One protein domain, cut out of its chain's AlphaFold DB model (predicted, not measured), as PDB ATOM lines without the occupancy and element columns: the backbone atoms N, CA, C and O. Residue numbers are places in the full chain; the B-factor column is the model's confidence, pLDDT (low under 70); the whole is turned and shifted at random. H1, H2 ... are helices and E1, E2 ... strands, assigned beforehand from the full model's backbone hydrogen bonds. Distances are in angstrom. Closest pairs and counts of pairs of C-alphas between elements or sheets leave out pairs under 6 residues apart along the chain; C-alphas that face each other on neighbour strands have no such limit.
ATOM      1  N   GLY A  11      85.991  50.330  94.814       92.00
ATOM      2  CA  GLY A  11      86.128  51.304  95.903       92.00
ATOM      3  C   GLY A  11      87.354  52.206  95.739       92.00
ATOM      4  O   GLY A  11      87.244  53.412  95.910       92.00
ATOM      5  N   TRP A  12      88.480  51.645  95.286       92.06
ATOM      6  CA  TRP A  12      89.692  52.415  94.991       92.06
ATOM      7  C   TRP A  12      89.455  53.412  93.849       92.06
ATOM      8  O   TRP A  12      89.839  54.573  93.938       92.06
ATOM      9  N   LEU A  13      88.778  52.982  92.778       91.62
ATOM     10  CA  LEU A  13      88.449  53.867  91.656       91.62
ATOM     11  C   LEU A  13      87.551  55.026  92.102       91.62
ATOM     12  O   LEU A  13      87.777  56.162  91.701       91.62
ATOM     13  N   GLN A  14      86.553  54.746  92.939       92.44
ATOM     14  CA  GLN A  14      85.637  55.760  93.469       92.44
ATOM     15  C   GLN A  14      86.329  56.749  94.410       92.44
ATOM     16  O   GLN A  14      85.985  57.925  94.412       92.44
ATOM     17  N   GLU A  15      87.287  56.277  95.201       94.38
ATOM     18  CA  GLU A  15      88.034  57.100  96.149       94.38
ATOM     19  C   GLU A  15      89.042  58.025  95.452       94.38
ATOM     20  O   GLU A  15      89.194  59.184  95.837       94.38
ATOM     21  N   HIS A  16      89.726  57.528  94.418       94.62
ATOM     22  CA  HIS A  16      90.884  58.222  93.854       94.62
ATOM     23  C   HIS A  16      90.641  58.905  92.513       94.62
ATOM     24  O   HIS A  16      91.396  59.817  92.177       94.62
ATOM     25  N   LEU A  17      89.642  58.505  91.720       95.56
ATOM     26  CA  LEU A  17      89.413  59.124  90.415       95.56
ATOM     27  C   LEU A  17      88.585  60.403  90.512       95.56
ATOM     28  O   LEU A  17      87.626  60.506  91.274       95.56
ATOM     29  N   ALA A  18      88.915  61.368  89.659       96.50
ATOM     30  CA  ALA A  18      88.052  62.509  89.417       96.50
ATOM     31  C   ALA A  18      86.816  62.045  88.624       96.50
ATOM     32  O   ALA A  18      86.915  61.724  87.439       96.50
ATOM     33  N   VAL A  19      85.655  61.998  89.285       90.94
ATOM     34  CA  VAL A  19      84.392  61.476  88.719       90.94
ATOM     35  C   VAL A  19      83.958  62.240  87.467       90.94
ATOM     36  O   VAL A  19      83.555  61.628  86.484       90.94
ATOM     37  N   GLU A  20      84.113  63.563  87.480       92.38
ATOM     38  CA  GLU A  20      83.711  64.443  86.373       92.38
ATOM     39  C   GLU A  20      84.794  64.589  85.290       92.38
ATOM     40  O   GLU A  20      84.597  65.277  84.287       92.38
ATOM     41  N   ALA A  21      85.968  63.978  85.480       93.75
ATOM     42  CA  ALA A  21      87.034  64.044  84.493       93.75
ATOM     43  C   ALA A  21      86.781  63.072  83.336       93.75
ATOM     44  O   ALA A  21      86.223  61.987  83.495       93.75
ATOM     45  N   THR A  22      87.263  63.439  82.149       91.62
ATOM     46  CA  THR A  22      87.324  62.497  81.032       91.62
ATOM     47  C   THR A  22      88.456  61.500  81.264       91.62
ATOM     48  O   THR A  22      89.616  61.883  81.430       91.62
ATOM     49  N   HIS A  23      88.108  60.216  81.234       93.06
ATOM     50  CA  HIS A  23      89.046  59.097  81.262       93.06
ATOM     51  C   HIS A  23      89.095  58.458  79.879       93.06
ATOM     52  O   HIS A  23      88.073  58.374  79.197       93.06
ATOM     53  N   TYR A  24      90.271  57.999  79.460       92.50
ATOM     54  CA  TYR A  24      90.460  57.442  78.122       92.50
ATOM     55  C   TYR A  24      90.791  55.959  78.183       92.50
ATOM     56  O   TYR A  24      91.565  55.512  79.031       92.50
ATOM     57  N   LEU A  25      90.243  55.211  77.228       91.62
ATOM     58  CA  LEU A  25      90.530  53.801  77.019       91.62
ATOM     59  C   LEU A  25      90.973  53.599  75.569       91.62
ATOM     60  O   LEU A  25      90.234  53.927  74.641       91.62
ATOM     61  N   PHE A  26      92.177  53.069  75.372       90.06
ATOM     62  CA  PHE A  26      92.780  52.894  74.056       90.06
ATOM     63  C   PHE A  26      93.133  51.420  73.812       90.06
ATOM     64  O   PHE A  26      94.002  50.890  74.509       90.06
ATOM     65  N   PRO A  27      92.482  50.728  72.859       89.69
ATOM     66  CA  PRO A  27      92.748  49.322  72.584       89.69
ATOM     67  C   PRO A  27      94.084  49.176  71.844       89.69
ATOM     68  O   PRO A  27      94.300  49.810  70.814       89.69
ATOM     69  N   THR A  28      94.990  48.344  72.365       86.94
ATOM     70  CA  THR A  28      96.360  48.213  71.832       86.94
ATOM     71  C   THR A  28      96.653  46.850  71.232       86.94
ATOM     72  O   THR A  28      97.373  46.762  70.240       86.94
ATOM     73  N   LEU A  29      96.120  45.773  71.814       87.69
ATOM     74  CA  LEU A  29      96.357  44.420  71.320       87.69
ATOM     75  C   LEU A  29      95.218  43.468  71.666       87.69
ATOM     76  O   LEU A  29      94.537  43.593  72.684       87.69
ATOM     77  N   VAL A  30      95.060  42.458  70.819       87.12
ATOM     78  CA  VAL A  30      94.188  41.320  71.088       87.12
ATOM     79  C   VAL A  30      94.884  40.393  72.079       87.12
ATOM     80  O   VAL A  30      95.958  39.857  71.806       87.12
ATOM     81  N   HIS A  31      94.257  40.176  73.228       83.44
ATOM     82  CA  HIS A  31      94.719  39.251  74.244       83.44
ATOM     83  C   HIS A  31      93.937  37.936  74.166       83.44
ATOM     84  O   HIS A  31      92.740  37.872  74.456       83.44
ATOM     85  N   ARG A  32      94.638  36.867  73.774       81.06
ATOM     86  CA  ARG A  32      94.125  35.494  73.772       81.06
ATOM     87  C   ARG A  32      94.940  34.649  74.745       81.06
ATOM     88  O   ARG A  32      96.151  34.513  74.583       81.06
ATOM     89  N   LEU A  33      94.274  34.056  75.732       76.44
ATOM     90  CA  LEU A  33      94.911  33.146  76.682       76.44
ATOM     91  C   LEU A  33      95.027  31.756  76.053       76.44
ATOM     92  O   LEU A  33      94.084  30.974  76.057       76.44
ATOM     93  N   THR A  34      96.197  31.429  75.505       79.75
ATOM     94  CA  THR A  34      96.455  30.118  74.876       79.75
ATOM     95  C   THR A  34      96.253  28.941  75.833       79.75
ATOM     96  O   THR A  34      95.832  27.873  75.407       79.75
ATOM     97  N   HIS A  35      96.508  29.149  77.127       81.12
ATOM     98  CA  HIS A  35      96.354  28.152  78.186       81.12
ATOM     99  C   HIS A  35      94.933  28.091  78.779       81.12
ATOM    100  O   HIS A  35      94.675  27.244  79.629       81.12
ATOM    101  N   ARG A  36      94.028  28.989  78.362       79.56
ATOM    102  CA  ARG A  36      92.619  29.052  78.789       79.56
ATOM    103  C   ARG A  36      91.720  29.383  77.587       79.56
ATOM    104  O   ARG A  36      91.204  30.500  77.502       79.56
ATOM    105  N   PRO A  37      91.578  28.470  76.610       80.25
ATOM    106  CA  PRO A  37      90.827  28.729  75.381       80.25
ATOM    107  C   PRO A  37      89.325  28.958  75.609       80.25
ATOM    108  O   PRO A  37      88.662  29.505  74.733       80.25
ATOM    109  N   GLU A  38      88.793  28.556  76.765       84.50
ATOM    110  CA  GLU A  38      87.424  28.830  77.200       84.50
ATOM    111  C   GLU A  38      87.191  30.302  77.563       84.50
ATOM    112  O   GLU A  38      86.050  30.764  77.579       84.50
ATOM    113  N   VAL A  39      88.260  31.048  77.862       78.19
ATOM    114  CA  VAL A  39      88.161  32.474  78.167       78.19
ATOM    115  C   VAL A  39      87.955  33.238  76.857       78.19
ATOM    116  O   VAL A  39      88.766  33.099  75.936       78.19
ATOM    117  N   PRO A  40      86.905  34.079  76.762       82.62
ATOM    118  CA  PRO A  40      86.688  34.906  75.587       82.62
ATOM    119  C   PRO A  40      87.907  35.773  75.271       82.62
ATOM    120  O   PRO A  40      88.618  36.223  76.171       82.62
ATOM    121  N   LEU A  41      88.115  36.039  73.983       88.25
ATOM    122  CA  LEU A  41      89.099  37.010  73.517       88.25
ATOM    123  C   LEU A  41      88.858  38.361  74.198       88.25
ATOM    124  O   LEU A  41      87.717  38.813  74.295       88.25
ATOM    125  N   GLN A  42      89.934  39.002  74.648       88.94
ATOM    126  CA  GLN A  42      89.883  40.318  75.283       88.94
ATOM    127  C   GLN A  42      90.710  41.307  74.471       88.94
ATOM    128  O   GLN A  42      91.689  40.938  73.825       88.94
ATOM    129  N   TRP A  43      90.329  42.573  74.498       91.25
ATOM    130  CA  TRP A  43      91.197  43.663  74.084       91.25
ATOM    131  C   TRP A  43      91.966  44.134  75.295       91.25
ATOM    132  O   TRP A  43      91.375  44.553  76.291       91.25
ATOM    133  N   ARG A  44      93.289  44.090  75.199       91.06
ATOM    134  CA  ARG A  44      94.118  44.817  76.139       91.06
ATOM    135  C   ARG A  44      94.090  46.278  75.751       91.06
ATOM    136  O   ARG A  44      94.446  46.641  74.629       91.06
ATOM    137  N   CYS A  45      93.682  47.092  76.705       91.75
ATOM    138  CA  CYS A  45      93.599  48.524  76.558       91.75
ATOM    139  C   CYS A  45      94.611  49.195  77.483       91.75
ATOM    140  O   CYS A  45      94.794  48.781  78.631       91.75
ATOM    141  N   GLN A  46      95.242  50.256  76.991       93.00
ATOM    142  CA  GLN A  46      95.828  51.264  77.860       93.00
ATOM    143  C   GLN A  46      94.703  52.160  78.368       93.00
ATOM    144  O   GLN A  46      93.838  52.577  77.598       93.00
ATOM    145  N   GLN A  47      94.706  52.438  79.664       92.62
ATOM    146  CA  GLN A  47      93.800  53.398  80.283       92.62
ATOM    147  C   GLN A  47      94.605  54.608  80.741       92.62
ATOM    148  O   GLN A  47      95.658  54.433  81.353       92.62
ATOM    149  N   LEU A  48      94.106  55.805  80.441       95.38
ATOM    150  CA  LEU A  48      94.604  57.070  80.975       95.38
ATOM    151  C   LEU A  48      93.520  57.633  81.889       95.38
ATOM    152  O   LEU A  48      92.441  58.008  81.421       95.38
ATOM    153  N   LEU A  49      93.807  57.648  83.184       95.56
ATOM    154  CA  LEU A  49      92.886  58.048  84.235       95.56
ATOM    155  C   LEU A  49      93.328  59.383  84.822       95.56
ATOM    156  O   LEU A  49      94.524  59.646  84.935       95.56
ATOM    157  N   THR A  50      92.366  60.202  85.227       97.38
ATOM    158  CA  THR A  50      92.632  61.447  85.956       97.38
ATOM    159  C   THR A  50      92.244  61.254  87.419       97.38
ATOM    160  O   THR A  50      91.086  60.966  87.723       97.38
ATOM    161  N   VAL A  51      93.197  61.376  88.337       96.25
ATOM    162  CA  VAL A  51      92.913  61.268  89.775       96.25
ATOM    163  C   VAL A  51      92.318  62.567  90.320       96.25
ATOM    164  O   VAL A  51      92.355  63.606  89.664       96.25
ATOM    165  N   SER A  52      91.751  62.521  91.525       95.19
ATOM    166  CA  SER A  52      91.085  63.649  92.190       95.19
ATOM    167  C   SER A  52      91.981  64.880  92.380       95.19
ATOM    168  O   SER A  52      91.477  65.997  92.456       95.19
ATOM    169  N   THR A  53      93.305  64.701  92.383       92.75
ATOM    170  CA  THR A  53      94.294  65.792  92.410       92.75
ATOM    171  C   THR A  53      94.485  66.486  91.055       92.75
ATOM    172  O   THR A  53      95.210  67.474  90.970       92.75
ATOM    173  N   GLY A  54      93.867  65.977  89.984       94.56
ATOM    174  CA  GLY A  54      94.044  66.436  88.604       94.56
ATOM    175  C   GLY A  54      95.251  65.823  87.886       94.56
ATOM    176  O   GLY A  54      95.415  66.024  86.683       94.56
ATOM    177  N   GLU A  55      96.087  65.057  88.590       96.00
ATOM    178  CA  GLU A  55      97.182  64.305  87.981       96.00
ATOM    179  C   GLU A  55      96.640  63.187  87.077       96.00
ATOM    180  O   GLU A  55      95.573  62.618  87.316       96.00
ATOM    181  N   GLN A  56      97.389  62.858  86.027       97.38
ATOM    182  CA  GLN A  56      97.079  61.710  85.185       97.38
ATOM    183  C   GLN A  56      97.922  60.509  85.575       97.38
ATOM    184  O   GLN A  56      99.098  60.650  85.902       97.38
ATOM    185  N   ILE A  57      97.328  59.325  85.480       96.19
ATOM    186  CA  ILE A  57      98.002  58.042  85.677       96.19
ATOM    187  C   ILE A  57      97.593  57.073  84.573       96.19
ATOM    188  O   ILE A  57      96.481  57.163  84.044       96.19
ATOM    189  N   TRP A  58      98.465  56.126  84.226       95.06
ATOM    190  CA  TRP A  58      98.126  55.118  83.221       95.06
ATOM    191  C   TRP A  58      98.296  53.682  83.707       95.06
ATOM    192  O   TRP A  58      99.126  53.361  84.558       95.06
ATOM    193  N   GLY A  59      97.484  52.792  83.143       92.69
ATOM    194  CA  GLY A  59      97.496  51.369  83.464       92.69
ATOM    195  C   GLY A  59      97.006  50.507  82.308       92.69
ATOM    196  O   GLY A  59      96.744  50.993  81.207       92.69
ATOM    197  N   LEU A  60      96.856  49.208  82.571       91.88
ATOM    198  CA  LEU A  60      96.341  48.234  81.605       91.88
ATOM    199  C   LEU A  60      95.028  47.627  82.090       91.88
ATOM    200  O   LEU A  60      94.925  47.219  83.251       91.88
ATOM    201  N   LEU A  61      94.061  47.528  81.184       90.62
ATOM    202  CA  LEU A  61      92.768  46.897  81.418       90.62
ATOM    203  C   LEU A  61      92.431  45.963  80.259       90.62
ATOM    204  O   LEU A  61      92.385  46.396  79.111       90.62
ATOM    205  N   ASP A  62      92.152  44.700  80.565       89.56
ATOM    206  CA  ASP A  62      91.601  43.778  79.577       89.56
ATOM    207  C   ASP A  62      90.061  43.871  79.584       89.56
ATOM    208  O   ASP A  62      89.412  43.726  80.629       89.56
ATOM    209  N   VAL A  63      89.482  44.141  78.412       88.31
ATOM    210  CA  VAL A  63      88.047  44.395  78.199       88.31
ATOM    211  C   VAL A  63      87.503  43.435  77.143       88.31
ATOM    212  O   VAL A  63      88.173  43.129  76.160       88.31
ATOM    213  N   LEU A  64      86.276  42.945  77.322       89.88
ATOM    214  CA  LEU A  64      85.598  42.171  76.280       89.88
ATOM    215  C   LEU A  64      85.301  43.069  75.065       89.88
ATOM    216  O   LEU A  64      84.767  44.158  75.278       89.88
ATOM    217  N   PRO A  65      85.536  42.620  73.816       87.94
ATOM    218  CA  PRO A  65      85.251  43.417  72.619       87.94
ATOM    219  C   PRO A  65      83.823  43.977  72.612       87.94
ATOM    220  O   PRO A  65      83.635  45.183  72.569       87.94
ATOM    221  N   GLY A  66      82.817  43.128  72.858       89.38
ATOM    222  CA  GLY A  66      81.416  43.565  72.909       89.38
ATOM    223  C   GLY A  66      81.053  44.485  74.086       89.38
ATOM    224  O   GLY A  66      79.961  45.047  74.102       89.38
ATOM    225  N   THR A  67      81.924  44.632  75.090       90.50
ATOM    226  CA  THR A  67      81.798  45.684  76.113       90.50
ATOM    227  C   THR A  67      82.438  46.978  75.630       90.50
ATOM    228  O   THR A  67      81.858  48.040  75.835       90.50
ATOM    229  N   PHE A  68      83.603  46.897  74.981       88.75
ATOM    230  CA  PHE A  68      84.275  48.058  74.401       88.75
ATOM    231  C   PHE A  68      83.416  48.717  73.317       88.75
ATOM    232  O   PHE A  68      83.255  49.929  73.332       88.75
ATOM    233  N   ASP A  69      82.784  47.925  72.447       88.31
ATOM    234  CA  ASP A  69      81.937  48.411  71.345       88.31
ATOM    235  C   ASP A  69      80.707  49.214  71.815       88.31
ATOM    236  O   ASP A  69      80.049  49.879  71.021       88.31
ATOM    237  N   LYS A  70      80.370  49.155  73.113       89.88
ATOM    238  CA  LYS A  70      79.295  49.958  73.719       89.88
ATOM    239  C   LYS A  70      79.759  51.351  74.141       89.88
ATOM    240  O   LYS A  70      78.920  52.174  74.507       89.88
ATOM    241  N   LEU A  71      81.066  51.602  74.158       85.75
ATOM    242  CA  LEU A  71      81.616  52.913  74.470       85.75
ATOM    243  C   LEU A  71      81.441  53.830  73.254       85.75
ATOM    244  O   LEU A  71      81.677  53.401  72.124       85.75
ATOM    245  N   PRO A  72      81.042  55.094  73.456       82.50
ATOM    246  CA  PRO A  72      80.941  56.030  72.352       82.50
ATOM    247  C   PRO A  72      82.342  56.322  71.798       82.50
ATOM    248  O   PRO A  72      83.240  56.725  72.538       82.50
ATOM    249  N   GLU A  73      82.535  56.153  70.489       82.94
ATOM    250  CA  GLU A  73      83.750  56.630  69.831       82.94
ATOM    251  C   GLU A  73      83.668  58.152  69.672       82.94
ATOM    252  O   GLU A  73      83.046  58.674  68.751       82.94
ATOM    253  N   THR A  74      84.271  58.873  70.617       80.56
ATOM    254  CA  THR A  74      84.230  60.344  70.681       80.56
ATOM    255  C   THR A  74      85.517  61.015  70.208       80.56
ATOM    256  O   THR A  74      85.571  62.239  70.125       80.56
ATOM    257  N   LEU A  75      86.563  60.236  69.909       87.19
ATOM    258  CA  LEU A  75      87.898  60.757  69.615       87.19
ATOM    259  C   LEU A  75      88.186  60.760  68.116       87.19
ATOM    260  O   LEU A  75      88.148  59.717  67.459       87.19
ATOM    261  N   ASP A  76      88.585  61.916  67.597       90.88
ATOM    262  CA  ASP A  76      89.174  62.018  66.267       90.88
ATOM    263  C   ASP A  76      90.638  61.531  66.253       90.88
ATOM    264  O   ASP A  76      91.246  61.202  67.277       90.88
ATOM    265  N   THR A  77      91.234  61.465  65.064       91.75
ATOM    266  CA  THR A  77      92.614  60.986  64.892       91.75
ATOM    267  C   THR A  77      93.639  61.832  65.652       91.75
ATOM    268  O   THR A  77      94.636  61.291  66.135       91.75
ATOM    269  N   ALA A  78      93.429  63.146  65.757       94.00
ATOM    270  CA  ALA A  78      94.334  64.036  66.480       94.00
ATOM    271  C   ALA A  78      94.269  63.774  67.992       94.00
ATOM    272  O   ALA A  78      95.305  63.574  68.624       94.00
ATOM    273  N   SER A  79      93.058  63.655  68.538       91.88
ATOM    274  CA  SER A  79      92.804  63.339  69.947       91.88
ATOM    275  C   SER A  79      93.356  61.966  70.320       91.88
ATOM    276  O   SER A  79      93.958  61.805  71.376       91.88
ATOM    277  N   LYS A  80      93.242  60.973  69.429       92.06
ATOM    278  CA  LYS A  80      93.863  59.653  69.631       92.06
ATOM    279  C   LYS A  80      95.386  59.751  69.769       92.06
ATOM    280  O   LYS A  80      95.956  59.118  70.654       92.06
ATOM    281  N   LYS A  81      96.050  60.553  68.928       93.69
ATOM    282  CA  LYS A  81      97.506  60.773  69.015       93.69
ATOM    283  C   LYS A  81      97.906  61.510  70.295       93.69
ATOM    284  O   LYS A  81      98.911  61.141  70.897       93.69
ATOM    285  N   ASP A  82      97.125  62.507  70.712       94.50
ATOM    286  CA  ASP A  82      97.342  63.221  71.978       94.50
ATOM    287  C   ASP A  82      97.283  62.267  73.177       94.50
ATOM    288  O   ASP A  82      98.219  62.211  73.974       94.50
ATOM    289  N   VAL A  83      96.233  61.442  73.255       93.19
ATOM    290  CA  VAL A  83      96.057  60.456  74.332       93.19
ATOM    291  C   VAL A  83      97.242  59.493  74.404       93.19
ATOM    292  O   VAL A  83      97.773  59.267  75.491       93.19
ATOM    293  N   VAL A  84      97.702  58.965  73.265       92.88
ATOM    294  CA  VAL A  84      98.882  58.085  73.226       92.88
ATOM    295  C   VAL A  84     100.130  58.815  73.728       92.88
ATOM    296  O   VAL A  84     100.826  58.293  74.595       92.88
ATOM    297  N   SER A  85     100.384  60.044  73.265       95.06
ATOM    298  CA  SER A  85     101.561  60.801  73.712       95.06
ATOM    299  C   SER A  85     101.511  61.156  75.200       95.06
ATOM    300  O   SER A  85     102.556  61.229  75.849       95.06
ATOM    301  N   ARG A  86     100.314  61.355  75.765       96.00
ATOM    302  CA  ARG A  86     100.127  61.550  77.208       96.00
ATOM    303  C   ARG A  86     100.441  60.277  77.974       96.00
ATOM    304  O   ARG A  86     101.204  60.348  78.932       96.00
ATOM    305  N   ILE A  87      99.939  59.124  77.531       94.69
ATOM    306  CA  ILE A  87     100.227  57.826  78.164       94.69
ATOM    307  C   ILE A  87     101.740  57.584  78.256       94.69
ATOM    308  O   ILE A  87     102.227  57.218  79.320       94.69
ATOM    309  N   GLU A  88     102.493  57.855  77.187       92.50
ATOM    310  CA  GLU A  88     103.954  57.658  77.141       92.50
ATOM    311  C   GLU A  88     104.738  58.466  78.186       92.50
ATOM    312  O   GLU A  88     105.849  58.086  78.552       92.50
ATOM    313  N   ARG A  89     104.180  59.584  78.659       94.50
ATOM    314  CA  ARG A  89     104.832  60.508  79.606       94.50
ATOM    315  C   ARG A  89     104.236  60.446  81.008       94.50
ATOM    316  O   ARG A  89     104.712  61.136  81.906       94.50
ATOM    317  N   THR A  90     103.167  59.678  81.178       95.88
ATOM    318  CA  THR A  90     102.402  59.606  82.417       95.88
ATOM    319  C   THR A  90     102.987  58.536  83.339       95.88
ATOM    320  O   THR A  90     103.493  57.513  82.877       95.88
ATOM    321  N   THR A  91     102.905  58.743  84.653       94.94
ATOM    322  CA  THR A  91     103.328  57.742  85.643       94.94
ATOM    323  C   THR A  91     102.365  56.550  85.661       94.94
ATOM    324  O   THR A  91     101.164  56.697  85.407       94.94
ATOM    325  N   THR A  92     102.864  55.346  85.939       94.25
ATOM    326  CA  THR A  92     101.982  54.176  86.040       94.25
ATOM    327  C   THR A  92     101.116  54.251  87.297       94.25
ATOM    328  O   THR A  92     101.543  54.770  88.325       94.25
ATOM    329  N   VAL A  93      99.919  53.655  87.270       92.62
ATOM    330  CA  VAL A  93      99.060  53.528  88.466       92.62
ATOM    331  C   VAL A  93      99.840  52.939  89.648       92.62
ATOM    332  O   VAL A  93      99.697  53.406  90.772       92.62
ATOM    333  N   ARG A  94     100.705  51.946  89.399       90.62
ATOM    334  CA  ARG A  94     101.555  51.342  90.433       90.62
ATOM    335  C   ARG A  94     102.510  52.359  91.061       90.62
ATOM    336  O   ARG A  94     102.516  52.485  92.277       90.62
ATOM    337  N   GLU A  95     103.294  53.065  90.250       93.31
ATOM    338  CA  GLU A  95     104.253  54.070  90.742       93.31
ATOM    339  C   GLU A  95     103.537  55.192  91.499       93.31
ATOM    340  O   GLU A  95     104.012  55.659  92.533       93.31
ATOM    341  N   TRP A  96     102.356  55.587  91.022       94.62
ATOM    342  CA  TRP A  96     101.517  56.554  91.714       94.62
ATOM    343  C   TRP A  96     101.076  56.049  93.090       94.62
ATOM    344  O   TRP A  96     101.242  56.753  94.081       94.62
ATOM    345  N   MET A  97     100.565  54.816  93.178       91.19
ATOM    346  CA  MET A  97     100.149  54.211  94.449       91.19
ATOM    347  C   MET A  97     101.317  54.088  95.434       91.19
ATOM    348  O   MET A  97     101.144  54.358  96.621       91.19
ATOM    349  N   GLU A  98     102.499  53.705  94.948       92.44
ATOM    350  CA  GLU A  98     103.722  53.618  95.752       92.44
ATOM    351  C   GLU A  98     104.108  54.990  96.327       92.44
ATOM    352  O   GLU A  98     104.405  55.092  97.518       92.44
ATOM    353  N   ARG A  99     104.026  56.055  95.519       94.19
ATOM    354  CA  ARG A  99     104.275  57.430  95.969       94.19
ATOM    355  C   ARG A  99     103.247  57.902  96.999       94.19
ATOM    356  O   ARG A  99     103.632  58.389  98.054       94.19
ATOM    357  N   MET A 100     101.955  57.705  96.736       90.44
ATOM    358  CA  MET A 100     100.892  58.134  97.655       90.44
ATOM    359  C   MET A 100     100.947  57.408  99.005       90.44
ATOM    360  O   MET A 100     100.637  57.997 100.037       90.44
ATOM    361  N   ALA A 101     101.364  56.138  99.017       88.25
ATOM    362  CA  ALA A 101     101.572  55.394 100.255       88.25
ATOM    363  C   ALA A 101     102.752  55.945 101.076       88.25
ATOM    364  O   ALA A 101     102.671  55.982 102.302       88.25
ATOM    365  N   ALA A 102     103.828  56.389 100.416       88.38
ATOM    366  CA  ALA A 102     104.961  57.030 101.083       88.38
ATOM    367  C   ALA A 102     104.578  58.396 101.683       88.38
ATOM    368  O   ALA A 102     104.956  58.693 102.817       88.38
ATOM    369  N   ASP A 103     103.775  59.181 100.959       84.62
ATOM    370  CA  ASP A 103     103.300  60.494 101.410       84.62
ATOM    371  C   ASP A 103     102.329  60.383 102.603       84.62
ATOM    372  O   ASP A 103     102.360  61.219 103.499       84.62
ATOM    373  N   ALA A 104     101.491  59.340 102.657       78.12
ATOM    374  CA  ALA A 104     100.548  59.113 103.761       78.12
ATOM    375  C   ALA A 104     101.198  58.578 105.054       78.12
ATOM    376  O   ALA A 104     100.569  58.591 106.112       78.12
ATOM    377  N   GLY A 105     102.424  58.053 104.965       64.69
ATOM    378  CA  GLY A 105     103.185  57.520 106.096       64.69
ATOM    379  C   GLY A 105     104.153  58.514 106.753       64.69
ATOM    380  O   GLY A 105     104.853  58.110 107.682       64.69
ATOM    381  N   SER A 106     104.217  59.759 106.263       51.44
ATOM    382  CA  SER A 106     105.042  60.857 106.806       51.44
ATOM    383  C   SER A 106     104.213  61.815 107.658       51.44
ATOM    384  O   SER A 106     104.777  62.340 108.644       51.44
TER     385      SER A 106
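Overview. This is residues 11 to 106 of the 106 residues of an uncharacterized protein of Streptomyces sp. 769 (UniProt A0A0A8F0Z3). A strongly twisted sheet of three antiparallel strands, E1, E2 and E3, makes the middle, with the helix H3 crossing one face and the short helix H2 on the other. H4 leaves from beside E3 as an arm, and residues 98 to 106, of which 98 to 104 belong to H4, stick out; the loop of residues 34 to 39 sticks out as well, and H1 lies off the sheet. The printed part has 96 residues with four named helices and three named strands, in the order H1 E1 E2 E3 H2 H3 H4; the sheet's order is E1 - E2 - E3 and the class is mixed, helices and strands. The whole is only just loose, close to compact, with a radius of gyration of the C-alphas of 15.2 A and spans of 47 by 35 by 23 A.

Along the chain. In the sheet, E1 is residues 24 to 31, 19.1 A long, beginning at C-alpha 24 (90.460, 57.442, 78.122). E2 is residues 42 to 50, 23.8 A, and E3 is residues 56 to 63, 20.7 A. E1 bends by 61 degrees at residue 28, and E3 by 54 degrees at residue 60. H3 is residues 77 to 89, 19.1 A, and H4 is residues 93 to 104, 16.4 A, ending at C-alpha 104 (100.548, 59.113, 103.761). H1 is residues 11 to 16, 8.6 A, beginning at C-alpha 11 (86.128, 51.304, 95.903), and H2 is residues 65 to 68, 5.1 A.

Arrangement. The strands form a meander, each the antiparallel neighbour of the one before. E1 and E2 are a hairpin, with N 26 and O 46 2.8 A apart, within hydrogen-bond range. E2 and E3 are a hairpin too, with N 45 and O 61 at 2.8 A. H3 and the sheet make two layers, a helix on one face of a sheet: its height over the sheet is 9.5 A, and on the local plane it runs across the strands, at 83 degrees to E1. The closest C-alphas of H3 and E3 are those of Ile 87 and Trp 58, 6.1 A apart. On the opposite face from H3 are H2, whose Pro 65 has its C-alpha 6.1 A from that of Trp 43 in E2, and H4, which lies over none of the strands. H4 touches E3, with the C-alphas of Val 93 and Ile 57 5.4 A apart. Residues 91 to 92 pair, parallel, with residues 57 to 58 of E3. H1 is not on the sheet and touches no helix. Every O i to N i+4 pair is within hydrogen-bond range in H1 and H4, and 8 of 9 are in H3; H2 is too short for such a pair.

Size, cuts and confidence. The C-alphas of Pro 37 and Ser 106, 47.1 A apart, are the two farthest apart. Without the stretches that stand free, 81 residues span 34 by 30 by 22 A. The printed part has no cut, and no link is long. The model's mean pLDDT over the printed part is 89.8; residues 105 to 106 are under 70.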